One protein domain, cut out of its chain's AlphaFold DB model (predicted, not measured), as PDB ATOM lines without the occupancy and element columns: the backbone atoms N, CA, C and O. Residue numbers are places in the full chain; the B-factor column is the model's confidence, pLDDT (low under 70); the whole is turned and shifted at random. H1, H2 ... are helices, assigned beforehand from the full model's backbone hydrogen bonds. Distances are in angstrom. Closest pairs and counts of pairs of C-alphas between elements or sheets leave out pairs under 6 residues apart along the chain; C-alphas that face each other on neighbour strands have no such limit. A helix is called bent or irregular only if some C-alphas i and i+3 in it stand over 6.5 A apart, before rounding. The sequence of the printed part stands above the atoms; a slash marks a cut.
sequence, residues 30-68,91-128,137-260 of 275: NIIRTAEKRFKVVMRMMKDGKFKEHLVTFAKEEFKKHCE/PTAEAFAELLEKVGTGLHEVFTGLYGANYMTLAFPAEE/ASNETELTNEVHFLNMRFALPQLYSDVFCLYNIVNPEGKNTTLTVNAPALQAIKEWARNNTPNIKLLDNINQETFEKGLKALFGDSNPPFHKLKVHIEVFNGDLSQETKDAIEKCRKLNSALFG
ATOM      1  N   ASN A  30     -34.949   7.966  47.537       84.81
ATOM      2  CA  ASN A  30     -34.600   8.500  48.853       84.81
ATOM      3  C   ASN A  30     -33.553   9.632  48.868       84.81
ATOM      4  O   ASN A  30     -33.201  10.109  49.953       84.81
ATOM      5  N   ILE A  31     -33.050  10.098  47.718       88.88
ATOM      6  CA  ILE A  31     -32.119  11.244  47.653       88.88
ATOM      7  C   ILE A  31     -32.896  12.558  47.549       88.88
ATOM      8  O   ILE A  31     -32.753  13.434  48.404       88.88
ATOM      9  N   ILE A  32     -33.772  12.673  46.546       90.31
ATOM     10  CA  ILE A  32     -34.669  13.819  46.353       90.31
ATOM     11  C   ILE A  32     -36.100  13.286  46.265       90.31
ATOM     12  O   ILE A  32     -36.613  12.998  45.187       90.31
ATOM     13  N   ARG A  33     -36.736  13.157  47.436       89.00
ATOM     14  CA  ARG A  33     -37.938  12.328  47.650       89.00
ATOM     15  C   ARG A  33     -39.150  12.640  46.787       89.00
ATOM     16  O   ARG A  33     -39.803  11.738  46.283       89.00
ATOM     17  N   THR A  34     -39.482  13.909  46.627       92.12
ATOM     18  CA  THR A  34     -40.746  14.311  45.994       92.12
ATOM     19  C   THR A  34     -40.507  14.831  44.585       92.12
ATOM     20  O   THR A  34     -39.549  15.587  44.389       92.12
ATOM     21  N   ALA A  35     -41.433  14.551  43.667       95.00
ATOM     22  CA  ALA A  35     -41.453  15.144  42.331       95.00
ATOM     23  C   ALA A  35     -41.355  16.679  42.392       95.00
ATOM     24  O   ALA A  35     -40.537  17.257  41.689       95.00
ATOM     25  N   GLU A  36     -42.071  17.338  43.314       94.38
ATOM     26  CA  GLU A  36     -41.959  18.789  43.525       94.38
ATOM     27  C   GLU A  36     -40.514  19.269  43.711       94.38
ATOM     28  O   GLU A  36     -40.069  20.181  43.017       94.38
ATOM     29  N   LYS A  37     -39.764  18.648  44.627       92.19
ATOM     30  CA  LYS A  37     -38.355  18.988  44.870       92.19
ATOM     31  C   LYS A  37     -37.499  18.742  43.633       92.19
ATOM     32  O   LYS A  37     -36.697  19.603  43.291       92.19
ATOM     33  N   ARG A  38     -37.690  17.616  42.935       95.31
ATOM     34  CA  ARG A  38     -36.959  17.316  41.691       95.31
ATOM     35  C   ARG A  38     -37.240  18.367  40.619       95.31
ATOM     36  O   ARG A  38     -36.298  18.901  40.042       95.31
ATOM     37  N   PHE A  39     -38.504  18.745  40.430       95.56
ATOM     38  CA  PHE A  39     -38.908  19.822  39.527       95.56
ATOM     39  C   PHE A  39     -38.233  21.140  39.916       95.56
ATOM     40  O   PHE A  39     -37.524  21.709  39.096       95.56
ATOM     41  N   LYS A  40     -38.359  21.597  41.169       92.56
ATOM     42  CA  LYS A  40     -37.752  22.859  41.642       92.56
ATOM     43  C   LYS A  40     -36.231  22.885  41.468       92.56
ATOM     44  O   LYS A  40     -35.679  23.865  40.970       92.56
ATOM     45  N   VAL A  41     -35.553  21.797  41.833       91.38
ATOM     46  CA  VAL A  41     -34.103  21.644  41.661       91.38
ATOM     47  C   VAL A  41     -33.714  21.778  40.192       91.38
ATOM     48  O   VAL A  41     -32.827  22.567  39.867       91.38
ATOM     49  N   VAL A  42     -34.398  21.064  39.295       95.12
ATOM     50  CA  VAL A  42     -34.108  21.120  37.859       95.12
ATOM     51  C   VAL A  42     -34.442  22.479  37.263       95.12
ATOM     52  O   VAL A  42     -33.596  23.040  36.575       95.12
ATOM     53  N   MET A  43     -35.589  23.070  37.598       94.00
ATOM     54  CA  MET A  43     -35.974  24.413  37.159       94.00
ATOM     55  C   MET A  43     -34.924  25.473  37.524       94.00
ATOM     56  O   MET A  43     -34.615  26.331  36.699       94.00
ATOM     57  N   ARG A  44     -34.309  25.394  38.715       88.44
ATOM     58  CA  ARG A  44     -33.228  26.305  39.147       88.44
ATOM     59  C   ARG A  44     -31.959  26.184  38.295       88.44
ATOM     60  O   ARG A  44     -31.179  27.136  38.206       88.44
ATOM     61  N   MET A  45     -31.720  25.024  37.694       91.50
ATOM     62  CA  MET A  45     -30.561  24.774  36.833       91.50
ATOM     63  C   MET A  45     -30.768  25.269  35.399       91.50
ATOM     64  O   MET A  45     -29.841  25.196  34.592       91.50
ATOM     65  N   MET A  46     -31.953  25.794  35.086       91.69
ATOM     66  CA  MET A  46     -32.293  26.279  33.756       91.69
ATOM     67  C   MET A  46     -32.047  27.778  33.604       91.69
ATOM     68  O   MET A  46     -32.082  28.539  34.574       91.69
ATOM     69  N   LYS A  47     -31.775  28.188  32.367       90.00
ATOM     70  CA  LYS A  47     -31.703  29.576  31.918       90.00
ATOM     71  C   LYS A  47     -31.901  29.609  30.399       90.00
ATOM     72  O   LYS A  47     -31.413  28.720  29.709       90.00
ATOM     73  N   ASP A  48     -32.607  30.618  29.894       88.12
ATOM     74  CA  ASP A  48     -32.732  30.896  28.453       88.12
ATOM     75  C   ASP A  48     -33.160  29.673  27.614       88.12
ATOM     76  O   ASP A  48     -32.636  29.417  26.534       88.12
ATOM     77  N   GLY A  49     -34.106  28.884  28.134       90.31
ATOM     78  CA  GLY A  49     -34.682  27.743  27.416       90.31
ATOM     79  C   GLY A  49     -33.935  26.413  27.544       90.31
ATOM     80  O   GLY A  49     -34.366  25.422  26.963       90.31
ATOM     81  N   LYS A  50     -32.838  26.360  28.306       94.81
ATOM     82  CA  LYS A  50     -31.981  25.169  28.444       94.81
ATOM     83  C   LYS A  50     -31.322  25.093  29.821       94.81
ATOM     84  O   LYS A  50     -31.605  25.913  30.695       94.81
ATOM     85  N   PHE A  51     -30.460  24.101  30.051       95.00
ATOM     86  CA  PHE A  51     -29.578  24.120  31.219       95.00
ATOM     87  C   PHE A  51     -28.564  25.260  31.110       95.00
ATOM     88  O   PHE A  51     -28.157  25.647  30.017       95.00
ATOM     89  N   LYS A  52     -28.149  25.808  32.255       93.25
ATOM     90  CA  LYS A  52     -27.117  26.850  32.309       93.25
ATOM     91  C   LYS A  52     -25.838  26.371  31.615       93.25
ATOM     92  O   LYS A  52     -25.316  25.313  31.948       93.25
ATOM     93  N   GLU A  53     -25.297  27.182  30.712       93.06
ATOM     94  CA  GLU A  53     -24.128  26.825  29.895       93.06
ATOM     95  C   GLU A  53     -22.911  26.408  30.735       93.06
ATOM     96  O   GLU A  53     -22.297  25.379  30.474       93.06
ATOM     97  N   HIS A  54     -22.612  27.140  31.813       90.62
ATOM     98  CA  HIS A  54     -21.518  26.784  32.724       90.62
ATOM     99  C   HIS A  54     -21.721  25.424  33.407       90.62
ATOM    100  O   HIS A  54     -20.746  24.734  33.685       90.62
ATOM    101  N   LEU A  55     -22.971  25.020  33.653       92.19
ATOM    102  CA  LEU A  55     -23.295  23.721  34.238       92.19
ATOM    103  C   LEU A  55     -23.107  22.603  33.213       92.19
ATOM    104  O   LEU A  55     -22.558  21.566  33.560       92.19
ATOM    105  N   VAL A  56     -23.514  22.819  31.958       94.38
ATOM    106  CA  VAL A  56     -23.285  21.853  30.870       94.38
ATOM    107  C   VAL A  56     -21.786  21.655  30.643       94.38
ATOM    108  O   VAL A  56     -21.323  20.518  30.592       94.38
ATOM    109  N   THR A  57     -21.013  22.743  30.592       94.00
ATOM    110  CA  THR A  57     -19.549  22.691  30.469       94.00
ATOM    111  C   THR A  57     -18.907  21.965  31.649       94.00
ATOM    112  O   THR A  57     -18.080  21.082  31.444       94.00
ATOM    113  N   PHE A  58     -19.315  22.273  32.883       92.75
ATOM    114  CA  PHE A  58     -18.801  21.590  34.071       92.75
ATOM    115  C   PHE A  58     -19.133  20.090  34.056       92.75
ATOM    116  O   PHE A  58     -18.248  19.257  34.223       92.75
ATOM    117  N   ALA A  59     -20.390  19.736  33.779       92.56
ATOM    118  CA  ALA A  59     -20.848  18.351  33.712       92.56
ATOM    119  C   ALA A  59     -20.116  17.551  32.624       92.56
ATOM    120  O   ALA A  59     -19.774  16.391  32.841       92.56
ATOM    121  N   LYS A  60     -19.836  18.178  31.474       93.69
ATOM    122  CA  LYS A  60     -19.015  17.601  30.407       93.69
ATOM    123  C   LYS A  60     -17.614  17.256  30.910       93.69
ATOM    124  O   LYS A  60     -17.156  16.137  30.694       93.69
ATOM    125  N   GLU A  61     -16.935  18.195  31.567       92.25
ATOM    126  CA  GLU A  61     -15.573  17.976  32.066       92.25
ATOM    127  C   GLU A  61     -15.523  16.916  33.174       92.25
ATOM    128  O   GLU A  61     -14.614  16.087  33.182       92.25
ATOM    129  N   GLU A  62     -16.512  16.876  34.068       90.19
ATOM    130  CA  GLU A  62     -16.621  15.818  35.082       90.19
ATOM    131  C   GLU A  62     -16.862  14.444  34.446       90.19
ATOM    132  O   GLU A  62     -16.160  13.482  34.766       90.19
ATOM    133  N   PHE A  63     -17.774  14.355  33.473       88.00
ATOM    134  CA  PHE A  63     -18.016  13.123  32.717       88.00
ATOM    135  C   PHE A  63     -16.756  12.653  31.986       88.00
ATOM    136  O   PHE A  63     -16.398  11.479  32.039       88.00
ATOM    137  N   LYS A  64     -16.020  13.585  31.372       88.31
ATOM    138  CA  LYS A  64     -14.739  13.317  30.717       88.31
ATOM    139  C   LYS A  64     -13.711  12.736  31.688       88.31
ATOM    140  O   LYS A  64     -13.080  11.724  31.397       88.31
ATOM    141  N   LYS A  65     -13.534  13.368  32.853       86.31
ATOM    142  CA  LYS A  65     -12.586  12.910  33.880       86.31
ATOM    143  C   LYS A  65     -12.933  11.507  34.375       86.31
ATOM    144  O   LYS A  65     -12.023  10.696  34.510       86.31
ATOM    145  N   HIS A  66     -14.211  11.242  34.624       78.25
ATOM    146  CA  HIS A  66     -14.674   9.991  35.214       78.25
ATOM    147  C   HIS A  66     -14.689   8.834  34.198       78.25
ATOM    148  O   HIS A  66     -14.208   7.742  34.491       78.25
ATOM    149  N   CYS A  67     -15.168   9.074  32.972       71.25
ATOM    150  CA  CYS A  67     -15.395   8.017  31.984       71.25
ATOM    151  C   CYS A  67     -14.231   7.801  31.001       71.25
ATOM    152  O   CYS A  67     -14.083   6.691  30.495       71.25
ATOM    153  N   GLU A  68     -13.393   8.809  30.722       66.06
ATOM    154  CA  GLU A  68     -12.302   8.673  29.737       66.06
ATOM    155  C   GLU A  68     -10.937   8.365  30.364       66.06
ATOM    156  O   GLU A  68     -10.047   7.881  29.664       66.06
ATOM    157  N   PRO A  91     -19.987   6.292  26.038       68.31
ATOM    158  CA  PRO A  91     -20.354   7.547  25.408       68.31
ATOM    159  C   PRO A  91     -19.309   8.635  25.671       68.31
ATOM    160  O   PRO A  91     -18.761   8.717  26.767       68.31
ATOM    161  N   THR A  92     -19.045   9.479  24.674       84.25
ATOM    162  CA  THR A  92     -18.093  10.590  24.816       84.25
ATOM    163  C   THR A  92     -18.670  11.709  25.682       84.25
ATOM    164  O   THR A  92     -19.893  11.878  25.774       84.25
ATOM    165  N   ALA A  93     -17.795  12.523  26.275       88.56
ATOM    166  CA  ALA A  93     -18.212  13.715  27.013       88.56
ATOM    167  C   ALA A  93     -19.013  14.697  26.131       88.56
ATOM    168  O   ALA A  93     -19.969  15.319  26.595       88.56
ATOM    169  N   GLU A  94     -18.677  14.812  24.842       91.19
ATOM    170  CA  GLU A  94     -19.440  15.594  23.861       91.19
ATOM    171  C   GLU A  94     -20.868  15.068  23.695       91.19
ATOM    172  O   GLU A  94     -21.815  15.847  23.791       91.19
ATOM    173  N   ALA A  95     -21.040  13.754  23.516       90.81
ATOM    174  CA  ALA A  95     -22.364  13.154  23.379       90.81
ATOM    175  C   ALA A  95     -23.204  13.352  24.652       90.81
ATOM    176  O   ALA A  95     -24.409  13.586  24.573       90.81
ATOM    177  N   PHE A  96     -22.574  13.304  25.829       92.44
ATOM    178  CA  PHE A  96     -23.238  13.609  27.096       92.44
ATOM    179  C   PHE A  96     -23.705  15.073  27.174       92.44
ATOM    180  O   PHE A  96     -24.858  15.330  27.524       92.44
ATOM    181  N   ALA A  97     -22.859  16.030  26.783       94.94
ATOM    182  CA  ALA A  97     -23.227  17.446  26.730       94.94
ATOM    183  C   ALA A  97     -24.372  17.717  25.736       94.94
ATOM    184  O   ALA A  97     -25.309  18.449  26.051       94.94
ATOM    185  N   GLU A  98     -24.359  17.076  24.565       95.44
ATOM    186  CA  GLU A  98     -25.456  17.171  23.594       95.44
ATOM    187  C   GLU A  98     -26.779  16.624  24.146       95.44
ATOM    188  O   GLU A  98     -27.847  17.181  23.877       95.44
ATOM    189  N   LEU A  99     -26.730  15.535  24.920       96.06
ATOM    190  CA  LEU A  99     -27.910  14.998  25.594       96.06
ATOM    191  C   LEU A  99     -28.444  15.973  26.645       96.06
ATOM    192  O   LEU A  99     -29.656  16.168  26.709       96.06
ATOM    193  N   LEU A 100     -27.566  16.621  27.420       96.88
ATOM    194  CA  LEU A 100     -27.965  17.667  28.366       96.88
ATOM    195  C   LEU A 100     -28.685  18.817  27.654       96.88
ATOM    196  O   LEU A 100     -29.756  19.219  28.096       96.88
ATOM    197  N   GLU A 101     -28.159  19.306  26.533       97.12
ATOM    198  CA  GLU A 101     -28.784  20.385  25.755       97.12
ATOM    199  C   GLU A 101     -30.169  19.987  25.213       97.12
ATOM    200  O   GLU A 101     -31.155  20.716  25.383       97.12
ATOM    201  N   LYS A 102     -30.283  18.788  24.623       97.06
ATOM    202  CA  LYS A 102     -31.557  18.262  24.098       97.06
ATOM    203  C   LYS A 102     -32.596  18.086  25.202       97.06
ATOM    204  O   LYS A 102     -33.732  18.540  25.062       97.06
ATOM    205  N   VAL A 103     -32.210  17.454  26.309       98.25
ATOM    206  CA  VAL A 103     -33.110  17.219  27.445       98.25
ATOM    207  C   VAL A 103     -33.477  18.527  28.134       98.25
ATOM    208  O   VAL A 103     -34.644  18.729  28.455       98.25
ATOM    209  N   GLY A 104     -32.526  19.445  28.306       97.94
ATOM    210  CA  GLY A 104     -32.776  20.772  28.863       97.94
ATOM    211  C   GLY A 104     -33.823  21.536  28.056       97.94
ATOM    212  O   GLY A 104     -34.766  22.071  28.632       97.94
ATOM    213  N   THR A 105     -33.715  21.504  26.727       97.94
ATOM    214  CA  THR A 105     -34.703  22.120  25.828       97.94
ATOM    215  C   THR A 105     -36.084  21.471  25.967       97.94
ATOM    216  O   THR A 105     -37.092  22.161  26.093       97.94
ATOM    217  N   GLY A 106     -36.156  20.136  26.004       98.25
ATOM    218  CA  GLY A 106     -37.428  19.428  26.177       98.25
ATOM    219  C   GLY A 106     -38.095  19.706  27.530       98.25
ATOM    220  O   GLY A 106     -39.295  19.972  27.593       98.25
ATOM    221  N   LEU A 107     -37.315  19.713  28.615       98.56
ATOM    222  CA  LEU A 107     -37.794  20.043  29.960       98.56
ATOM    223  C   LEU A 107     -38.279  21.491  30.060       98.56
ATOM    224  O   LEU A 107     -39.263  21.752  30.749       98.56
ATOM    225  N   HIS A 108     -37.634  22.424  29.354       98.19
ATOM    226  CA  HIS A 108     -38.055  23.823  29.320       98.19
ATOM    227  C   HIS A 108     -39.479  23.958  28.786       98.19
ATOM    228  O   HIS A 108     -40.308  24.639  29.390       98.19
ATOM    229  N   GLU A 109     -39.772  23.282  27.678       98.44
ATOM    230  CA  GLU A 109     -41.093  23.283  27.049       98.44
ATOM    231  C   GLU A 109     -42.130  22.602  27.959       98.44
ATOM    232  O   GLU A 109     -43.209  23.148  28.184       98.44
ATOM    233  N   VAL A 110     -41.785  21.473  28.595       98.31
ATOM    234  CA  VAL A 110     -42.658  20.816  29.589       98.31
ATOM    235  C   VAL A 110     -43.002  21.765  30.743       98.31
ATOM    236  O   VAL A 110     -44.175  21.931  31.085       98.31
ATOM    237  N   PHE A 111     -42.003  22.412  31.347       98.00
ATOM    238  CA  PHE A 111     -42.224  23.316  32.476       98.00
ATOM    239  C   PHE A 111     -42.969  24.586  32.071       98.00
ATOM    240  O   PHE A 111     -43.865  25.016  32.795       98.00
ATOM    241  N   THR A 112     -42.660  25.148  30.905       97.44
ATOM    242  CA  THR A 112     -43.371  26.305  30.349       97.44
ATOM    243  C   THR A 112     -44.834  25.968  30.075       97.44
ATOM    244  O   THR A 112     -45.718  26.762  30.396       97.44
ATOM    245  N   GLY A 113     -45.105  24.773  29.548       97.44
ATOM    246  CA  GLY A 113     -46.453  24.300  29.249       97.44
ATOM    247  C   GLY A 113     -47.320  24.140  30.496       97.44
ATOM    248  O   GLY A 113     -48.496  24.507  30.481       97.44
ATOM    249  N   LEU A 114     -46.733  23.642  31.589       97.06
ATOM    250  CA  LEU A 114     -47.427  23.421  32.861       97.06
ATOM    251  C   LEU A 114     -47.539  24.684  33.725       97.06
ATOM    252  O   LEU A 114     -48.609  24.967  34.264       97.06
ATOM    253  N   TYR A 115     -46.447  25.429  33.879       96.06
ATOM    254  CA  TYR A 115     -46.297  26.461  34.915       96.06
ATOM    255  C   TYR A 115     -46.060  27.872  34.352       96.06
ATOM    256  O   TYR A 115     -45.988  28.841  35.106       96.06
ATOM    257  N   GLY A 116     -45.980  28.009  33.025       95.06
ATOM    258  CA  GLY A 116     -45.773  29.277  32.328       95.06
ATOM    259  C   GLY A 116     -44.304  29.649  32.156       95.06
ATOM    260  O   GLY A 116     -43.415  29.073  32.774       95.06
ATOM    261  N   ALA A 117     -44.042  30.657  31.318       92.81
ATOM    262  CA  ALA A 117     -42.685  31.075  30.938       92.81
ATOM    263  C   ALA A 117     -41.793  31.480  32.130       92.81
ATOM    264  O   ALA A 117     -40.570  31.395  32.055       92.81
ATOM    265  N   ASN A 118     -42.404  31.874  33.250       89.50
ATOM    266  CA  ASN A 118     -41.705  32.277  34.467       89.50
ATOM    267  C   ASN A 118     -41.478  31.118  35.454       89.50
ATOM    268  O   ASN A 118     -41.146  31.376  36.604       89.50
ATOM    269  N   TYR A 119     -41.630  29.850  35.052       91.75
ATOM    270  CA  TYR A 119     -41.516  28.697  35.960       91.75
ATOM    271  C   TYR A 119     -40.217  28.679  36.790       91.75
ATOM    272  O   TYR A 119     -40.212  28.207  37.924       91.75
ATOM    273  N   MET A 120     -39.115  29.227  36.265       87.69
ATOM    274  CA  MET A 120     -37.831  29.303  36.974       87.69
ATOM    275  C   MET A 120     -37.921  30.132  38.264       87.69
ATOM    276  O   MET A 120     -37.204  29.845  39.219       87.69
ATOM    277  N   THR A 121     -38.817  31.124  38.333       83.62
ATOM    278  CA  THR A 121     -39.041  31.926  39.550       83.62
ATOM    279  C   THR A 121     -39.909  31.204  40.582       83.62
ATOM    280  O   THR A 121     -39.935  31.601  41.741       83.62
ATOM    281  N   LEU A 122     -40.584  30.119  40.184       82.25
ATOM    282  CA  LEU A 122     -41.381  29.264  41.069       82.25
ATOM    283  C   LEU A 122     -40.531  28.203  41.780       82.25
ATOM    284  O   LEU A 122     -40.997  27.576  42.731       82.25
ATOM    285  N   ALA A 123     -39.289  27.995  41.323       70.00
ATOM    286  CA  ALA A 123     -38.365  27.034  41.910       70.00
ATOM    287  C   ALA A 123     -38.045  27.364  43.379       70.00
ATOM    288  O   ALA A 123     -37.965  26.447  44.193       70.00
ATOM    289  N   PHE A 124     -37.914  28.656  43.708       68.81
ATOM    290  CA  PHE A 124     -37.641  29.176  45.053       68.81
ATOM    291  C   PHE A 124     -38.225  30.600  45.191       68.81
ATOM    292  O   PHE A 124     -37.833  31.479  44.417       68.81
ATOM    293  N   PRO A 125     -39.140  30.870  46.142       55.41
ATOM    294  CA  PRO A 125     -39.594  32.229  46.432       55.41
ATOM    295  C   PRO A 125     -38.425  33.120  46.877       55.41
ATOM    296  O   PRO A 125     -37.470  32.658  47.497       55.41
ATOM    297  N   ALA A 126     -38.511  34.424  46.598       50.25
ATOM    298  CA  ALA A 126     -37.443  35.402  46.837       50.25
ATOM    299  C   ALA A 126     -36.917  35.482  48.293       50.25
ATOM    300  O   ALA A 126     -35.847  36.042  48.516       50.25
ATOM    301  N   GLU A 127     -37.627  34.925  49.277       42.38
ATOM    302  CA  GLU A 127     -37.193  34.881  50.680       42.38
ATOM    303  C   GLU A 127     -36.038  33.896  50.933       42.38
ATOM    304  O   GLU A 127     -35.185  34.182  51.771       42.38
ATOM    305  N   GLU A 128     -35.911  32.813  50.158       48.72
ATOM    306  CA  GLU A 128     -34.778  31.869  50.262       48.72
ATOM    307  C   GLU A 128     -33.541  32.329  49.477       48.72
ATOM    308  O   GLU A 128     -32.419  31.919  49.772       48.72
ATOM    309  N   ALA A 137     -17.372  36.541  45.674       44.69
ATOM    310  CA  ALA A 137     -17.701  36.262  44.272       44.69
ATOM    311  C   ALA A 137     -16.687  35.467  43.410       44.69
ATOM    312  O   ALA A 137     -16.905  35.337  42.205       44.69
ATOM    313  N   SER A 138     -15.586  34.925  43.946       41.09
ATOM    314  CA  SER A 138     -14.606  34.173  43.126       41.09
ATOM    315  C   SER A 138     -14.660  32.652  43.313       41.09
ATOM    316  O   SER A 138     -14.573  31.926  42.326       41.09
ATOM    317  N   ASN A 139     -14.902  32.161  44.535       43.09
ATOM    318  CA  ASN A 139     -15.072  30.725  44.827       43.09
ATOM    319  C   ASN A 139     -16.537  30.257  44.729       43.09
ATOM    320  O   ASN A 139     -16.826  29.062  44.686       43.09
ATOM    321  N   GLU A 140     -17.477  31.202  44.674       48.50
ATOM    322  CA  GLU A 140     -18.915  30.938  44.656       48.50
ATOM    323  C   GLU A 140     -19.380  30.294  43.340       48.50
ATOM    324  O   GLU A 140     -20.278  29.455  43.348       48.50
ATOM    325  N   THR A 141     -18.738  30.615  42.211       57.94
ATOM    326  CA  THR A 141     -19.136  30.091  40.891       57.94
ATOM    327  C   THR A 141     -18.838  28.593  40.759       57.94
ATOM    328  O   THR A 141     -19.683  27.838  40.283       57.94
ATOM    329  N   GLU A 142     -17.671  28.136  41.222       54.50
ATOM    330  CA  GLU A 142     -17.277  26.722  41.160       54.50
ATOM    331  C   GLU A 142     -18.063  25.873  42.168       54.50
ATOM    332  O   GLU A 142     -18.614  24.836  41.797       54.50
ATOM    333  N   LEU A 143     -18.244  26.371  43.398       56.91
ATOM    334  CA  LEU A 143     -19.077  25.721  44.415       56.91
ATOM    335  C   LEU A 143     -20.548  25.625  43.968       56.91
ATOM    336  O   LEU A 143     -21.209  24.609  44.179       56.91
ATOM    337  N   THR A 144     -21.058  26.656  43.289       73.50
ATOM    338  CA  THR A 144     -22.413  26.659  42.717       73.50
ATOM    339  C   THR A 144     -22.550  25.647  41.578       73.50
ATOM    340  O   THR A 144     -23.587  24.986  41.468       73.50
ATOM    341  N   ASN A 145     -21.516  25.477  40.750       79.31
ATOM    342  CA  ASN A 145     -21.512  24.493  39.666       79.31
ATOM    343  C   ASN A 145     -21.440  23.065  40.194       79.31
ATOM    344  O   ASN A 145     -22.207  22.226  39.732       79.31
ATOM    345  N   GLU A 146     -20.601  22.808  41.199       84.06
ATOM    346  CA  GLU A 146     -20.514  21.503  41.852       84.06
ATOM    347  C   GLU A 146     -21.858  21.128  42.494       84.06
ATOM    348  O   GLU A 146     -22.371  20.031  42.282       84.06
ATOM    349  N   VAL A 147     -22.487  22.060  43.218       85.56
ATOM    350  CA  VAL A 147     -23.808  21.849  43.832       85.56
ATOM    351  C   VAL A 147     -24.888  21.596  42.779       85.56
ATOM    352  O   VAL A 147     -25.716  20.697  42.950       85.56
ATOM    353  N   HIS A 148     -24.910  22.363  41.686       88.56
ATOM    354  CA  HIS A 148     -25.863  22.133  40.601       88.56
ATOM    355  C   HIS A 148     -25.604  20.800  39.889       88.56
ATOM    356  O   HIS A 148     -26.551  20.060  39.645       88.56
ATOM    357  N   PHE A 149     -24.352  20.448  39.607       91.25
ATOM    358  CA  PHE A 149     -24.008  19.172  38.984       91.25
ATOM    359  C   PHE A 149     -24.385  17.991  39.879       91.25
ATOM    360  O   PHE A 149     -25.000  17.031  39.419       91.25
ATOM    361  N   LEU A 150     -24.121  18.094  41.180       91.38
ATOM    362  CA  LEU A 150     -24.523  17.099  42.164       91.38
ATOM    363  C   LEU A 150     -26.043  16.899  42.182       91.38
ATOM    364  O   LEU A 150     -26.540  15.777  42.136       91.38
ATOM    365  N   ASN A 151     -26.795  17.996  42.206       91.50
ATOM    366  CA  ASN A 151     -28.247  17.953  42.127       91.50
ATOM    367  C   ASN A 151     -28.742  17.376  40.793       91.50
ATOM    368  O   ASN A 151     -29.687  16.597  40.787       91.50
ATOM    369  N   MET A 152     -28.096  17.706  39.675       94.00
ATOM    370  CA  MET A 152     -28.398  17.148  38.356       94.00
ATOM    371  C   MET A 152     -28.221  15.624  38.333       94.00
ATOM    372  O   MET A 152     -29.137  14.925  37.895       94.00
ATOM    373  N   ARG A 153     -27.097  15.116  38.864       91.81
ATOM    374  CA  ARG A 153     -26.774  13.677  38.942       91.81
ATOM    375  C   ARG A 153     -27.860  12.859  39.633       91.81
ATOM    376  O   ARG A 153     -28.113  11.730  39.234       91.81
ATOM    377  N   PHE A 154     -28.498  13.408  40.664       94.12
ATOM    378  CA  PHE A 154     -29.467  12.657  41.465       94.12
ATOM    379  C   PHE A 154     -30.927  13.053  41.221       94.12
ATOM    380  O   PHE A 154     -31.822  12.264  41.513       94.12
ATOM    381  N   ALA A 155     -31.196  14.231  40.650       95.25
ATOM    382  CA  ALA A 155     -32.550  14.639  40.282       95.25
ATOM    383  C   ALA A 155     -32.993  14.033  38.948       95.25
ATOM    384  O   ALA A 155     -34.131  13.580  38.847       95.25
ATOM    385  N   LEU A 156     -32.128  14.030  37.925       96.12
ATOM    386  CA  LEU A 156     -32.523  13.658  36.562       96.12
ATOM    387  C   LEU A 156     -32.998  12.205  36.407       96.12
ATOM    388  O   LEU A 156     -34.009  12.021  35.726       96.12
ATOM    389  N   PRO A 157     -32.368  11.185  37.030       94.69
ATOM    390  CA  PRO A 157     -32.835   9.803  36.902       94.69
ATOM    391  C   PRO A 157     -34.276   9.598  37.379       94.69
ATOM    392  O   PRO A 157     -35.053   8.912  36.723       94.69
ATOM    393  N   GLN A 158     -34.670  10.249  38.476       94.62
ATOM    394  CA  GLN A 158     -36.035  10.158  39.005       94.62
ATOM    395  C   GLN A 158     -36.991  11.149  38.336       94.62
ATOM    396  O   GLN A 158     -38.163  10.836  38.135       94.62
ATOM    397  N   LEU A 159     -36.496  12.317  37.911       97.12
ATOM    398  CA  LEU A 159     -37.278  13.249  37.101       97.12
ATOM    399  C   LEU A 159     -37.702  12.609  35.774       97.12
ATOM    400  O   LEU A 159     -38.811  12.861  35.313       97.12
ATOM    401  N   TYR A 160     -36.856  11.767  35.172       96.88
ATOM    402  CA  TYR A 160     -37.232  10.980  33.997       96.88
ATOM    403  C   TYR A 160     -38.536  10.220  34.246       96.88
ATOM    404  O   TYR A 160     -39.464  10.355  33.456       96.88
ATOM    405  N   SER A 161     -38.641   9.494  35.363       95.25
ATOM    406  CA  SER A 161     -39.844   8.736  35.720       95.25
ATOM    407  C   SER A 161     -41.057   9.646  35.930       95.25
ATOM    408  O   SER A 161     -42.144   9.341  35.441       95.25
ATOM    409  N   ASP A 162     -40.876  10.799  36.583       97.44
ATOM    410  CA  ASP A 162     -41.955  11.774  36.789       97.44
ATOM    411  C   ASP A 162     -42.526  12.297  35.464       97.44
ATOM    412  O   ASP A 162     -43.740  12.330  35.259       97.44
ATOM    413  N   VAL A 163     -41.650  12.706  34.541       98.00
ATOM    414  CA  VAL A 163     -42.072  13.258  33.247       98.00
ATOM    415  C   VAL A 163     -42.537  12.141  32.304       98.00
ATOM    416  O   VAL A 163     -43.443  12.350  31.502       98.00
ATOM    417  N   PHE A 164     -42.002  10.927  32.432       95.81
ATOM    418  CA  PHE A 164     -42.481   9.772  31.676       95.81
ATOM    419  C   PHE A 164     -43.902   9.360  32.093       95.81
ATOM    420  O   PHE A 164     -44.711   9.001  31.241       95.81
ATOM    421  N   CYS A 165     -44.268   9.505  33.373       95.50
ATOM    422  CA  CYS A 165     -45.661   9.362  33.808       95.50
ATOM    423  C   CYS A 165     -46.586  10.346  33.076       95.50
ATOM    424  O   CYS A 165     -47.647   9.954  32.593       95.50
ATOM    425  N   LEU A 166     -46.167  11.608  32.936       96.56
ATOM    426  CA  LEU A 166     -46.902  12.605  32.153       96.56
ATOM    427  C   LEU A 166     -46.988  12.230  30.667       96.56
ATOM    428  O   LEU A 166     -48.050  12.370  30.065       96.56
ATOM    429  N   TYR A 167     -45.905  11.706  30.087       95.06
ATOM    430  CA  TYR A 167     -45.904  11.193  28.717       95.06
ATOM    431  C   TYR A 167     -46.923  10.062  28.527       95.06
ATOM    432  O   TYR A 167     -47.717  10.109  27.590       95.06
ATOM    433  N   ASN A 168     -46.978   9.097  29.448       93.06
ATOM    434  CA  ASN A 168     -47.912   7.969  29.386       93.06
ATOM    435  C   ASN A 168     -49.380   8.380  29.560       93.06
ATOM    436  O   ASN A 168     -50.263   7.702  29.042       93.06
ATOM    437  N   ILE A 169     -49.667   9.499  30.233       94.12
ATOM    438  CA  ILE A 169     -51.027  10.062  30.261       94.12
ATOM    439  C   ILE A 169     -51.460  10.506  28.853       94.12
ATOM    440  O   ILE A 169     -52.622  10.340  28.484       94.12
ATOM    441  N   VAL A 170     -50.535  11.062  28.065       91.56
ATOM    442  CA  VAL A 170     -50.805  11.588  26.714       91.56
ATOM    443  C   VAL A 170     -50.681  10.505  25.634       91.56
ATOM    444  O   VAL A 170     -51.365  10.575  24.614       91.56
ATOM    445  N   ASN A 171     -49.849   9.485  25.853       89.69
ATOM    446  CA  ASN A 171     -49.613   8.382  24.919       89.69
ATOM    447  C   ASN A 171     -49.691   7.001  25.606       89.69
ATOM    448  O   ASN A 171     -48.703   6.267  25.623       89.69
ATOM    449  N   PRO A 172     -50.854   6.609  26.158       82.69
ATOM    450  CA  PRO A 172     -50.984   5.406  26.989       82.69
ATOM    451  C   PRO A 172     -50.688   4.098  26.249       82.69
ATOM    452  O   PRO A 172     -50.327   3.107  26.876       82.69
ATOM    453  N   GLU A 173     -50.835   4.072  24.922       76.81
ATOM    454  CA  GLU A 173     -50.561   2.877  24.121       76.81
ATOM    455  C   GLU A 173     -49.145   2.841  23.538       76.81
ATOM    456  O   GLU A 173     -48.775   1.834  22.943       76.81
ATOM    457  N   GLY A 174     -48.368   3.927  23.633       71.06
ATOM    458  CA  GLY A 174     -47.051   4.029  22.991       71.06
ATOM    459  C   GLY A 174     -47.079   3.947  21.455       71.06
ATOM    460  O   GLY A 174     -46.029   3.906  20.823       71.06
ATOM    461  N   LYS A 175     -48.268   3.908  20.838       59.94
ATOM    462  CA  LYS A 175     -48.463   3.674  19.395       59.94
ATOM    463  C   LYS A 175     -48.589   4.954  18.578       59.94
ATOM    464  O   LYS A 175     -48.459   4.901  17.357       59.94
ATOM    465  N   ASN A 176     -48.865   6.091  19.216       62.16
ATOM    466  CA  ASN A 176     -49.126   7.331  18.496       62.16
ATOM    467  C   ASN A 176     -47.833   8.123  18.293       62.16
ATOM    468  O   ASN A 176     -47.200   8.571  19.246       62.16
ATOM    469  N   THR A 177     -47.482   8.360  17.030       64.25
ATOM    470  CA  THR A 177     -46.395   9.272  16.630       64.25
ATOM    471  C   THR A 177     -46.753  10.748  16.845       64.25
ATOM    472  O   THR A 177     -45.880  11.620  16.853       64.25
ATOM    473  N   THR A 178     -48.046  11.035  17.008       73.38
ATOM    474  CA  THR A 178     -48.586  12.364  17.295       73.38
ATOM    475  C   THR A 178     -49.122  12.376  18.717       73.38
ATOM    476  O   THR A 178     -50.048  11.634  19.041       73.38
ATOM    477  N   LEU A 179     -48.534  13.216  19.567       82.69
ATOM    478  CA  LEU A 179     -49.064  13.481  20.899       82.69
ATOM    479  C   LEU A 179     -50.251  14.433  20.771       82.69
ATOM    480  O   LEU A 179     -50.197  15.387  20.001       82.69
ATOM    481  N   THR A 180     -51.333  14.153  21.491       83.81
ATOM    482  CA  THR A 180     -52.491  15.047  21.555       83.81
ATOM    483  C   THR A 180     -53.095  14.979  22.946       83.81
ATOM    484  O   THR A 180     -53.587  13.937  23.384       83.81
ATOM    485  N   VAL A 181     -53.078  16.106  23.645       88.88
ATOM    486  CA  VAL A 181     -53.674  16.293  24.960       88.88
ATOM    487  C   VAL A 181     -55.169  16.520  24.770       88.88
ATOM    488  O   VAL A 181     -55.670  17.633  24.658       88.88
ATOM    489  N   ASN A 182     -55.923  15.427  24.722       89.19
ATOM    490  CA  ASN A 182     -57.382  15.497  24.749       89.19
ATOM    491  C   ASN A 182     -57.901  15.909  26.146       89.19
ATOM    492  O   ASN A 182     -57.157  15.951  27.126       89.19
ATOM    493  N   ALA A 183     -59.198  16.207  26.263       92.38
ATOM    494  CA  ALA A 183     -59.783  16.663  27.529       92.38
ATOM    495  C   ALA A 183     -59.575  15.686  28.717       92.38
ATOM    496  O   ALA A 183     -59.212  16.159  29.798       92.38
ATOM    497  N   PRO A 184     -59.732  14.352  28.556       92.81
ATOM    498  CA  PRO A 184     -59.376  13.393  29.606       92.81
ATOM    499  C   PRO A 184     -57.902  13.455  30.031       92.81
ATOM    500  O   PRO A 184     -57.615  13.519  31.226       92.81
ATOM    501  N   ALA A 185     -56.972  13.488  29.071       93.44
ATOM    502  CA  ALA A 185     -55.541  13.594  29.345       93.44
ATOM    503  C   ALA A 185     -55.212  14.909  30.063       93.44
ATOM    504  O   ALA A 185     -54.486  14.906  31.053       93.44
ATOM    505  N   LEU A 186     -55.812  16.026  29.639       95.00
ATOM    506  CA  LEU A 186     -55.649  17.323  30.293       95.00
ATOM    507  C   LEU A 186     -56.081  17.279  31.763       95.00
ATOM    508  O   LEU A 186     -55.389  17.813  32.629       95.00
ATOM    509  N   GLN A 187     -57.220  16.648  32.059       95.44
ATOM    510  CA  GLN A 187     -57.690  16.495  33.433       95.44
ATOM    511  C   GLN A 187     -56.714  15.656  34.267       95.44
ATOM    512  O   GLN A 187     -56.372  16.066  35.377       95.44
ATOM    513  N   ALA A 188     -56.228  14.539  33.721       96.06
ATOM    514  CA  ALA A 188     -55.260  13.674  34.388       96.06
ATOM    515  C   ALA A 188     -53.905  14.371  34.620       96.06
ATOM    516  O   ALA A 188     -53.335  14.236  35.697       96.06
ATOM    517  N   ILE A 189     -53.423  15.189  33.676       96.81
ATOM    518  CA  ILE A 189     -52.218  16.019  33.853       96.81
ATOM    519  C   ILE A 189     -52.419  17.023  34.996       96.81
ATOM    520  O   ILE A 189     -51.556  17.158  35.862       96.81
ATOM    521  N   LYS A 190     -53.567  17.720  35.029       96.50
ATOM    522  CA  LYS A 190     -53.884  18.675  36.106       96.50
ATOM    523  C   LYS A 190     -53.946  17.983  37.469       96.50
ATOM    524  O   LYS A 190     -53.484  18.544  38.458       96.50
ATOM    525  N   GLU A 191     -54.529  16.792  37.535       96.75
ATOM    526  CA  GLU A 191     -54.586  15.987  38.757       96.75
ATOM    527  C   GLU A 191     -53.198  15.507  39.188       96.75
ATOM    528  O   GLU A 191     -52.823  15.692  40.346       96.75
ATOM    529  N   TRP A 192     -52.395  14.998  38.250       97.50
ATOM    530  CA  TRP A 192     -51.010  14.617  38.505       97.50
ATOM    531  C   TRP A 192     -50.215  15.788  39.088       97.50
ATOM    532  O   TRP A 192     -49.586  15.626  40.132       97.50
ATOM    533  N   ALA A 193     -50.291  16.976  38.482       96.12
ATOM    534  CA  ALA A 193     -49.550  18.150  38.946       96.12
ATOM    535  C   ALA A 193     -50.000  18.606  40.342       96.12
ATOM    536  O   ALA A 193     -49.169  18.898  41.198       96.12
ATOM    537  N   ARG A 194     -51.307  18.602  40.629       94.69
ATOM    538  CA  ARG A 194     -51.811  18.934  41.974       94.69
ATOM    539  C   ARG A 194     -51.313  17.968  43.046       94.69
ATOM    540  O   ARG A 194     -51.050  18.401  44.159       94.69
ATOM    541  N   ASN A 195     -51.179  16.688  42.713       95.62
ATOM    542  CA  ASN A 195     -50.757  15.665  43.667       95.62
ATOM    543  C   ASN A 195     -49.230  15.616  43.846       95.62
ATOM    544  O   ASN A 195     -48.751  15.347  44.944       95.62
ATOM    545  N   ASN A 196     -48.465  15.878  42.783       96.00
ATOM    546  CA  ASN A 196     -47.012  15.673  42.761       96.00
ATOM    547  C   ASN A 196     -46.202  16.965  42.927       96.00
ATOM    548  O   ASN A 196     -45.056  16.918  43.377       96.00
ATOM    549  N   THR A 197     -46.791  18.113  42.588       94.56
ATOM    550  CA  THR A 197     -46.183  19.446  42.693       94.56
ATOM    551  C   THR A 197     -47.159  20.469  43.309       94.56
ATOM    552  O   THR A 197     -47.384  21.526  42.713       94.56
ATOM    553  N   PRO A 198     -47.785  20.176  44.468       92.25
ATOM    554  CA  PRO A 198     -48.884  20.974  45.025       92.25
ATOM    555  C   PRO A 198     -48.532  22.445  45.286       92.25
ATOM    556  O   PRO A 198     -49.411  23.302  45.219       92.25
ATOM    557  N   ASN A 199     -47.262  22.755  45.560       90.38
ATOM    558  CA  ASN A 199     -46.800  24.110  45.862       90.38
ATOM    559  C   ASN A 199     -46.176  24.825  44.654       90.38
ATOM    560  O   ASN A 199     -45.588  25.894  44.816       90.38
ATOM    561  N   ILE A 200     -46.263  24.251  43.450       91.19
ATOM    562  CA  ILE A 200     -45.909  24.943  42.208       91.19
ATOM    563  C   ILE A 200     -47.215  25.358  41.539       91.19
ATOM    564  O   ILE A 200     -48.039  24.518  41.177       91.19
ATOM    565  N   LYS A 201     -47.422  26.669  41.381       91.75
ATOM    566  CA  LYS A 201     -48.651  27.188  40.779       91.75
ATOM    567  C   LYS A 201     -48.752  26.733  39.321       91.75
ATOM    568  O   LYS A 201     -47.985  27.177  38.471       91.75
ATOM    569  N   LEU A 202     -49.731  25.879  39.046       94.06
ATOM    570  CA  LEU A 202     -50.096  25.458  37.697       94.06
ATOM    571  C   LEU A 202     -50.742  26.616  36.922       94.06
ATOM    572  O   LEU A 202     -51.450  27.438  37.507       94.06
ATOM    573  N   LEU A 203     -50.548  26.655  35.603       93.25
ATOM    574  CA  LEU A 203     -51.329  27.529  34.732       93.25
ATOM    575  C   LEU A 203     -52.814  27.155  34.780       93.25
ATOM    576  O   LEU A 203     -53.181  25.983  34.653       93.25
ATOM    577  N   ASP A 204     -53.677  28.170  34.868       88.56
ATOM    578  CA  ASP A 204     -55.132  27.984  34.783       88.56
ATOM    579  C   ASP A 204     -55.502  27.271  33.468       88.56
ATOM    580  O   ASP A 204     -56.240  26.272  33.445       88.56
ATOM    581  N   ASN A 205     -54.857  27.724  32.388       92.56
ATOM    582  CA  ASN A 205     -54.886  27.131  31.061       92.56
ATOM    583  C   ASN A 205     -53.485  26.620  30.704       92.56
ATOM    584  O   ASN A 205     -52.641  27.393  30.255       92.56
ATOM    585  N   ILE A 206     -53.245  25.321  30.917       94.38
ATOM    586  CA  ILE A 206     -52.033  24.634  30.443       94.38
ATOM    587  C   ILE A 206     -51.874  24.900  28.945       94.38
ATOM    588  O   ILE A 206     -52.818  24.697  28.175       94.38
ATOM    589  N   ASN A 207     -50.677  25.319  28.541       96.38
ATOM    590  CA  ASN A 207     -50.331  25.446  27.134       96.38
ATOM    591  C   ASN A 207     -50.013  24.048  26.584       96.38
ATOM    592  O   ASN A 207     -48.901  23.540  26.736       96.38
ATOM    593  N   GLN A 208     -51.035  23.418  25.999       95.88
ATOM    594  CA  GLN A 208     -50.988  22.039  25.509       95.88
ATOM    595  C   GLN A 208     -49.972  21.864  24.381       95.88
ATOM    596  O   GLN A 208     -49.201  20.917  24.430       95.88
ATOM    597  N   GLU A 209     -49.912  22.797  23.428       95.81
ATOM    598  CA  GLU A 209     -48.979  22.730  22.296       95.81
ATOM    599  C   GLU A 209     -47.523  22.717  22.777       95.81
ATOM    600  O   GLU A 209     -46.742  21.834  22.419       95.81
ATOM    601  N   THR A 210     -47.164  23.658  23.654       97.38
ATOM    602  CA  THR A 210     -45.828  23.718  24.262       97.38
ATOM    603  C   THR A 210     -45.532  22.463  25.087       97.38
ATOM    604  O   THR A 210     -44.451  21.881  24.978       97.38
ATOM    605  N   PHE A 211     -46.502  21.989  25.870       97.56
ATOM    606  CA  PHE A 211     -46.344  20.782  26.676       97.56
ATOM    607  C   PHE A 211     -46.117  19.522  25.820       97.56
ATOM    608  O   PHE A 211     -45.184  18.757  26.073       97.56
ATOM    609  N   GLU A 212     -46.919  19.325  24.773       96.12
ATOM    610  CA  GLU A 212     -46.791  18.227  23.808       96.12
ATOM    611  C   GLU A 212     -45.454  18.272  23.076       96.12
ATOM    612  O   GLU A 212     -44.788  17.242  22.946       96.12
ATOM    613  N   LYS A 213     -45.032  19.462  22.634       96.00
ATOM    614  CA  LYS A 213     -43.732  19.672  21.993       96.00
ATOM    615  C   LYS A 213     -42.593  19.215  22.906       96.00
ATOM    616  O   LYS A 213     -41.712  18.484  22.451       96.00
ATOM    617  N   GLY A 214     -42.636  19.588  24.186       97.44
ATOM    618  CA  GLY A 214     -41.650  19.167  25.182       97.44
ATOM    619  C   GLY A 214     -41.631  17.656  25.402       97.44
ATOM    620  O   GLY A 214     -40.577  17.027  25.309       97.44
ATOM    621  N   LEU A 215     -42.800  17.044  25.609       96.94
ATOM    622  CA  LEU A 215     -42.919  15.592  25.766       96.94
ATOM    623  C   LEU A 215     -42.419  14.828  24.532       96.94
ATOM    624  O   LEU A 215     -41.706  13.833  24.666       96.94
ATOM    625  N   LYS A 216     -42.737  15.309  23.325       94.69
ATOM    626  CA  LYS A 216     -42.262  14.712  22.072       94.69
ATOM    627  C   LYS A 216     -40.745  14.819  21.940       94.69
ATOM    628  O   LYS A 216     -40.116  13.841  21.557       94.69
ATOM    629  N   ALA A 217     -40.154  15.959  22.290       95.56
ATOM    630  CA  ALA A 217     -38.703  16.135  22.252       95.56
ATOM    631  C   ALA A 217     -37.964  15.203  23.230       95.56
ATOM    632  O   ALA A 217     -36.841  14.788  22.955       95.56
ATOM    633  N   LEU A 218     -38.584  14.862  24.365       96.94
ATOM    634  CA  LEU A 218     -37.975  14.004  25.384       96.94
ATOM    635  C   LEU A 218     -38.144  12.505  25.109       96.94
ATOM    636  O   LEU A 218     -37.229  11.744  25.430       96.94
ATOM    637  N   PHE A 219     -39.287  12.094  24.544       94.38
ATOM    638  CA  PHE A 219     -39.729  10.689  24.484       94.38
ATOM    639  C   PHE A 219     -40.246  10.216  23.119       94.38
ATOM    640  O   PHE A 219     -40.550   9.040  22.966       94.38
ATOM    641  N   GLY A 220     -40.400  11.109  22.141       87.88
ATOM    642  CA  GLY A 220     -41.042  10.798  20.859       87.88
ATOM    643  C   GLY A 220     -40.209   9.939  19.905       87.88
ATOM    644  O   GLY A 220     -40.767   9.396  18.954       87.88
ATOM    645  N   ASP A 221     -38.906   9.810  20.150       84.19
ATOM    646  CA  ASP A 221     -37.995   9.010  19.331       84.19
ATOM    647  C   ASP A 221     -37.922   7.557  19.820       84.19
ATOM    648  O   ASP A 221     -38.030   7.286  21.013       84.19
ATOM    649  N   SER A 222     -37.625   6.615  18.919       81.88
ATOM    650  CA  SER A 222     -37.393   5.201  19.273       81.88
ATOM    651  C   SER A 222     -36.217   4.996  20.231       81.88
ATOM    652  O   SER A 222     -36.133   3.974  20.907       81.88
ATOM    653  N   ASN A 223     -35.310   5.971  20.300       82.88
ATOM    654  CA  ASN A 223     -34.183   5.983  21.217       82.88
ATOM    655  C   ASN A 223     -34.122   7.336  21.958       82.88
ATOM    656  O   ASN A 223     -33.309   8.199  21.592       82.88
ATOM    657  N   PRO A 224     -35.008   7.547  22.956       91.56
ATOM    658  CA  PRO A 224     -35.279   8.856  23.542       91.56
ATOM    659  C   PRO A 224     -34.054   9.537  24.168       91.56
ATOM    660  O   PRO A 224     -33.339   8.898  24.948       91.56
ATOM    661  N   PRO A 225     -33.831  10.846  23.939       94.50
ATOM    662  CA  PRO A 225     -32.698  11.557  24.530       94.50
ATOM    663  C   PRO A 225     -32.736  11.562  26.064       94.50
ATOM    664  O   PRO A 225     -31.686  11.442  26.693       94.50
ATOM    665  N   PHE A 226     -33.920  11.630  26.687       96.81
ATOM    666  CA  PHE A 226     -34.006  11.621  28.150       96.81
ATOM    667  C   PHE A 226     -33.656  10.247  28.742       96.81
ATOM    668  O   PHE A 226     -32.973  10.170  29.761       96.81
ATOM    669  N   HIS A 227     -34.043   9.160  28.065       94.31
ATOM    670  CA  HIS A 227     -33.653   7.810  28.475       94.31
ATOM    671  C   HIS A 227     -32.134   7.624  28.388       94.31
ATOM    672  O   HIS A 227     -31.515   7.185  29.353       94.31
ATOM    673  N   LYS A 228     -31.514   8.043  27.274       92.62
ATOM    674  CA  LYS A 228     -30.050   8.012  27.120       92.62
ATOM    675  C   LYS A 228     -29.347   8.789  28.225       92.62
ATOM    676  O   LYS A 228     -28.436   8.265  28.856       92.62
ATOM    677  N   LEU A 229     -29.788  10.020  28.492       94.94
ATOM    678  CA  LEU A 229     -29.183  10.844  29.535       94.94
ATOM    679  C   LEU A 229     -29.276  10.176  30.913       94.94
ATOM    680  O   LEU A 229     -28.278  10.138  31.630       94.94
ATOM    681  N   LYS A 230     -30.444   9.614  31.262       93.88
ATOM    682  CA  LYS A 230     -30.632   8.838  32.498       93.88
ATOM    683  C   LYS A 230     -29.612   7.704  32.593       93.88
ATOM    684  O   LYS A 230     -28.900   7.632  33.588       93.88
ATOM    685  N   VAL A 231     -29.492   6.882  31.550       89.88
ATOM    686  CA  VAL A 231     -28.552   5.748  31.525       89.88
ATOM    687  C   VAL A 231     -27.107   6.214  31.709       89.88
ATOM    688  O   VAL A 231     -26.371   5.614  32.483       89.88
ATOM    689  N   HIS A 232     -26.687   7.305  31.061       88.38
ATOM    690  CA  HIS A 232     -25.324   7.824  31.229       88.38
ATOM    691  C   HIS A 232     -25.047   8.280  32.666       88.38
ATOM    692  O   HIS A 232     -23.968   8.022  33.190       88.38
ATOM    693  N   ILE A 233     -26.008   8.951  33.304       91.12
ATOM    694  CA  ILE A 233     -25.886   9.387  34.701       91.12
ATOM    695  C   ILE A 233     -25.850   8.180  35.644       91.12
ATOM    696  O   ILE A 233     -25.072   8.160  36.593       91.12
ATOM    697  N   GLU A 234     -26.664   7.162  35.382       88.50
ATOM    698  CA  GLU A 234     -26.667   5.927  36.166       88.50
ATOM    699  C   GLU A 234     -25.341   5.184  36.042       88.50
ATOM    700  O   GLU A 234     -24.782   4.785  37.057       88.50
ATOM    701  N   VAL A 235     -24.786   5.079  34.833       85.25
ATOM    702  CA  VAL A 235     -23.447   4.515  34.617       85.25
ATOM    703  C   VAL A 235     -22.382   5.338  35.343       85.25
ATOM    704  O   VAL A 235     -21.531   4.751  36.002       85.25
ATOM    705  N   PHE A 236     -22.458   6.674  35.296       85.38
ATOM    706  CA  PHE A 236     -21.547   7.560  36.032       85.38
ATOM    707  C   PHE A 236     -21.599   7.322  37.549       85.38
ATOM    708  O   PHE A 236     -20.584   7.398  38.226       85.38
ATOM    709  N   ASN A 237     -22.773   7.030  38.111       87.06
ATOM    710  CA  ASN A 237     -22.910   6.751  39.543       87.06
ATOM    711  C   ASN A 237     -22.707   5.259  39.896       87.06
ATOM    712  O   ASN A 237     -22.714   4.897  41.070       87.06
ATOM    713  N   GLY A 238     -22.594   4.370  38.905       77.12
ATOM    714  CA  GLY A 238     -22.845   2.936  39.066       77.12
ATOM    715  C   GLY A 238     -21.816   2.162  39.889       77.12
ATOM    716  O   GLY A 238     -22.091   1.034  40.290       77.12
ATOM    717  N   ASP A 239     -20.653   2.742  40.176       69.06
ATOM    718  CA  ASP A 239     -19.581   2.057  40.900       69.06
ATOM    719  C   ASP A 239     -19.768   2.019  42.430       69.06
ATOM    720  O   ASP A 239     -18.983   1.359  43.115       69.06
ATOM    721  N   LEU A 240     -20.790   2.702  42.981       67.56
ATOM    722  CA  LEU A 240     -21.006   2.887  44.431       67.56
ATOM    723  C   LEU A 240     -19.697   3.166  45.199       67.56
ATOM    724  O   LEU A 240     -19.530   2.765  46.363       67.56
ATOM    725  N   SER A 241     -18.765   3.857  44.540       79.31
ATOM    726  CA  SER A 241     -17.499   4.276  45.118       79.31
ATOM    727  C   SER A 241     -17.733   5.145  46.352       79.31
ATOM    728  O   SER A 241     -18.837   5.649  46.600       79.31
ATOM    729  N   GLN A 242     -16.688   5.332  47.162       81.44
ATOM    730  CA  GLN A 242     -16.778   6.260  48.291       81.44
ATOM    731  C   GLN A 242     -17.163   7.668  47.810       81.44
ATOM    732  O   GLN A 242     -17.998   8.305  48.440       81.44
ATOM    733  N   GLU A 243     -16.667   8.087  46.640       85.81
ATOM    734  CA  GLU A 243     -17.065   9.337  45.987       85.81
ATOM    735  C   GLU A 243     -18.582   9.396  45.744       85.81
ATOM    736  O   GLU A 243     -19.236  10.354  46.150       85.81
ATOM    737  N   THR A 244     -19.169   8.357  45.139       86.44
ATOM    738  CA  THR A 244     -20.618   8.291  44.904       86.44
ATOM    739  C   THR A 244     -21.409   8.310  46.215       86.44
ATOM    740  O   THR A 244     -22.423   9.004  46.311       86.44
ATOM    741  N   LYS A 245     -20.955   7.605  47.258       87.44
ATOM    742  CA  LYS A 245     -21.615   7.611  48.578       87.44
ATOM    743  C   LYS A 245     -21.574   8.990  49.235       87.44
ATOM    744  O   LYS A 245     -22.608   9.466  49.711       87.44
ATOM    745  N   ASP A 246     -20.420   9.648  49.203       88.38
ATOM    746  CA  ASP A 246     -20.236  10.997  49.740       88.38
ATOM    747  C   ASP A 246     -21.078  12.011  48.952       88.38
ATOM    748  O   ASP A 246     -21.725  12.884  49.536       88.38
ATOM    749  N   ALA A 247     -21.153  11.855  47.628       90.25
ATOM    750  CA  ALA A 247     -22.004  12.647  46.749       90.25
ATOM    751  C   ALA A 247     -23.496  12.481  47.101       90.25
ATOM    752  O   ALA A 247     -24.216  13.477  47.219       90.25
ATOM    753  N   ILE A 248     -23.963  11.251  47.343       90.06
ATOM    754  CA  ILE A 248     -25.336  10.981  47.798       90.06
ATOM    755  C   ILE A 248     -25.609  11.691  49.131       90.06
ATOM    756  O   ILE A 248     -26.631  12.372  49.274       90.06
ATOM    757  N   GLU A 249     -24.712  11.562  50.111       88.56
ATOM    758  CA  GLU A 249     -24.880  12.193  51.423       88.56
ATOM    759  C   GLU A 249     -24.887  13.726  51.320       88.56
ATOM    760  O   GLU A 249     -25.770  14.383  51.883       88.56
ATOM    761  N   LYS A 250     -23.956  14.303  50.551       87.81
ATOM    762  CA  LYS A 250     -23.883  15.745  50.287       87.81
ATOM    763  C   LYS A 250     -25.162  16.239  49.607       87.81
ATOM    764  O   LYS A 250     -25.731  17.240  50.042       87.81
ATOM    765  N   CYS A 251     -25.677  15.509  48.615       88.25
ATOM    766  CA  CYS A 251     -26.918  15.857  47.922       88.25
ATOM    767  C   CYS A 251     -28.122  15.834  48.874       88.25
ATOM    768  O   CYS A 251     -28.915  16.780  48.889       88.25
ATOM    769  N   ARG A 252     -28.234  14.808  49.730       87.19
ATOM    770  CA  ARG A 252     -29.286  14.727  50.757       87.19
ATOM    771  C   ARG A 252     -29.218  15.900  51.730       87.19
ATOM    772  O   ARG A 252     -30.243  16.527  51.977       87.19
ATOM    773  N   LYS A 253     -28.032  16.229  52.254       82.62
ATOM    774  CA  LYS A 253     -27.842  17.364  53.178       82.62
ATOM    775  C   LYS A 253     -28.251  18.689  52.536       82.62
ATOM    776  O   LYS A 253     -29.013  19.440  53.140       82.62
ATOM    777  N   LEU A 254     -27.816  18.940  51.300       80.31
ATOM    778  CA  LEU A 254     -28.167  20.152  50.557       80.31
ATOM    779  C   LEU A 254     -29.676  20.255  50.316       80.31
ATOM    780  O   LEU A 254     -30.267  21.293  50.588       80.31
ATOM    781  N   ASN A 255     -30.326  19.180  49.869       78.12
ATOM    782  CA  ASN A 255     -31.770  19.189  49.621       78.12
ATOM    783  C   ASN A 255     -32.598  19.235  50.916       78.12
ATOM    784  O   ASN A 255     -33.672  19.836  50.937       78.12
ATOM    785  N   SER A 256     -32.113  18.649  52.011       77.00
ATOM    786  CA  SER A 256     -32.727  18.826  53.329       77.00
ATOM    787  C   SER A 256     -32.592  20.261  53.830       77.00
ATOM    788  O   SER A 256     -33.541  20.750  54.418       77.00
ATOM    789  N   ALA A 257     -31.486  20.960  53.573       67.69
ATOM    790  CA  ALA A 257     -31.353  22.375  53.928       67.69
ATOM    791  C   ALA A 257     -32.227  23.283  53.041       67.69
ATOM    792  O   ALA A 257     -32.871  24.196  53.543       67.69
ATOM    793  N   LEU A 258     -32.293  22.999  51.735       68.50
ATOM    794  CA  LEU A 258     -33.065  23.782  50.760       68.50
ATOM    795  C   LEU A 258     -34.583  23.615  50.887       68.50
ATOM    796  O   LEU A 258     -35.322  24.484  50.449       68.50
ATOM    797  N   PHE A 259     -35.060  22.487  51.418       69.62
ATOM    798  CA  PHE A 259     -36.497  22.183  51.492       69.62
ATOM    799  C   PHE A 259     -36.971  21.758  52.883       69.62
ATOM    800  O   PHE A 259     -38.121  21.349  53.057       69.62
ATOM    801  N   GLY A 260     -36.075  21.764  53.861       57.69
ATOM    802  CA  GLY A 260     -36.338  21.414  55.242       57.69
ATOM    803  C   GLY A 260     -36.001  22.603  56.123       57.69
ATOM    804  O   GLY A 260     -34.880  22.740  56.594       57.69
TER     805      GLY A 260
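AT A GLANCE: This is residues 30 to 68, 91 to 128 and 137 to 260 of the 275 residues of an uncharacterized protein of Babesia sp. Xinjiang (UniProt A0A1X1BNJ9). A long kinked helix, H5, runs through the middle of a compact all-helix body, and H1, H8 and H9 pack on it at large angles. H3 and H7 lie side by side, opposite ways, with H2 at the beginning of H3; at the far end of H5, H6 folds back as a hairpin. The printed part has 201 residues with nine named helices, H1 to H9 along the chain, and no named strand; helix packing is mostly crossed. The radius of gyration of the C-alphas is 16.7 A, and the spans are 48 by 41 by 30 A.

IN THESE COORDINATES: H1, residues 35 to 44, begins with C-alpha 35 at (-41.453, 15.144, 42.331). Residues 46 to 47 then pair with 50 to 51, antiparallel. H2, residues 53 to 68, is 21.7 A long; H3, residues 93 to 115, is 31.8 A; H4 is residues 119 to 122. H5, residues 140 to 170, is 41.4 A long, with C-alpha 170 at (-50.805, 11.588, 26.714). It has a kink of 50 degrees near residue 156, yet is neither bent nor irregular, only just: C-alphas 154 and 157 are 6.3 A apart. H6 is residues 183 to 196, H7 208 to 219 and H8 225 to 237. H9, residues 242 to 259, is 25.5 A long and ends with C-alpha 259 at (-36.497, 22.183, 51.492).

HOW THE PARTS SIT: H5 is the hub, touching six helices. With residues 151 to 162 alone it touches H1 at a steep tilt of 48 degrees, opposite ways; the closest C-alphas, of Arg 38 and Ala 155, are 5.3 A apart. It touches H8 through Pro 157 and Lys 230, closest C-alphas 5.0 A apart, and H9, about perpendicular at 80 degrees, through Asn 151 and Cys 251, 6.3 A. H2 is about perpendicular to it at 90 degrees, closest C-alphas Leu 55 and Asn 145, 5.8 A. H5 and H6 form a helical hairpin, closest C-alphas Val 170 and Ala 185, 5.8 A. H3 and H7 touch at a shallow tilt of 25 degrees, opposite ways, closest C-alphas Gly 106 and Gly 214, 4.3 A. H4 touches H1, closest C-alphas Met 43 and Met 120, 5.2 A. H6 and H9 are apart. Every O i to N i+4 pair is within hydrogen-bond range in H1, H2, H3, H6, H7, H8 and H9, and 24 of 27 in H5; H4 is too short for such a pair.

THE WHOLE: The C-alphas of Ser 138 and Lys 175, the two farthest apart, are 51.4 A apart. Residues 69 to 90 and 129 to 136 are not printed; the C-alpha gaps across these cuts are 9.2 A and 18.6 A. The links H5 to H6 and H6 to H7 are long. Mean pLDDT of the printed part is 87.4; 23 residues are under 70, among them 124 to 128 and 137 to 143.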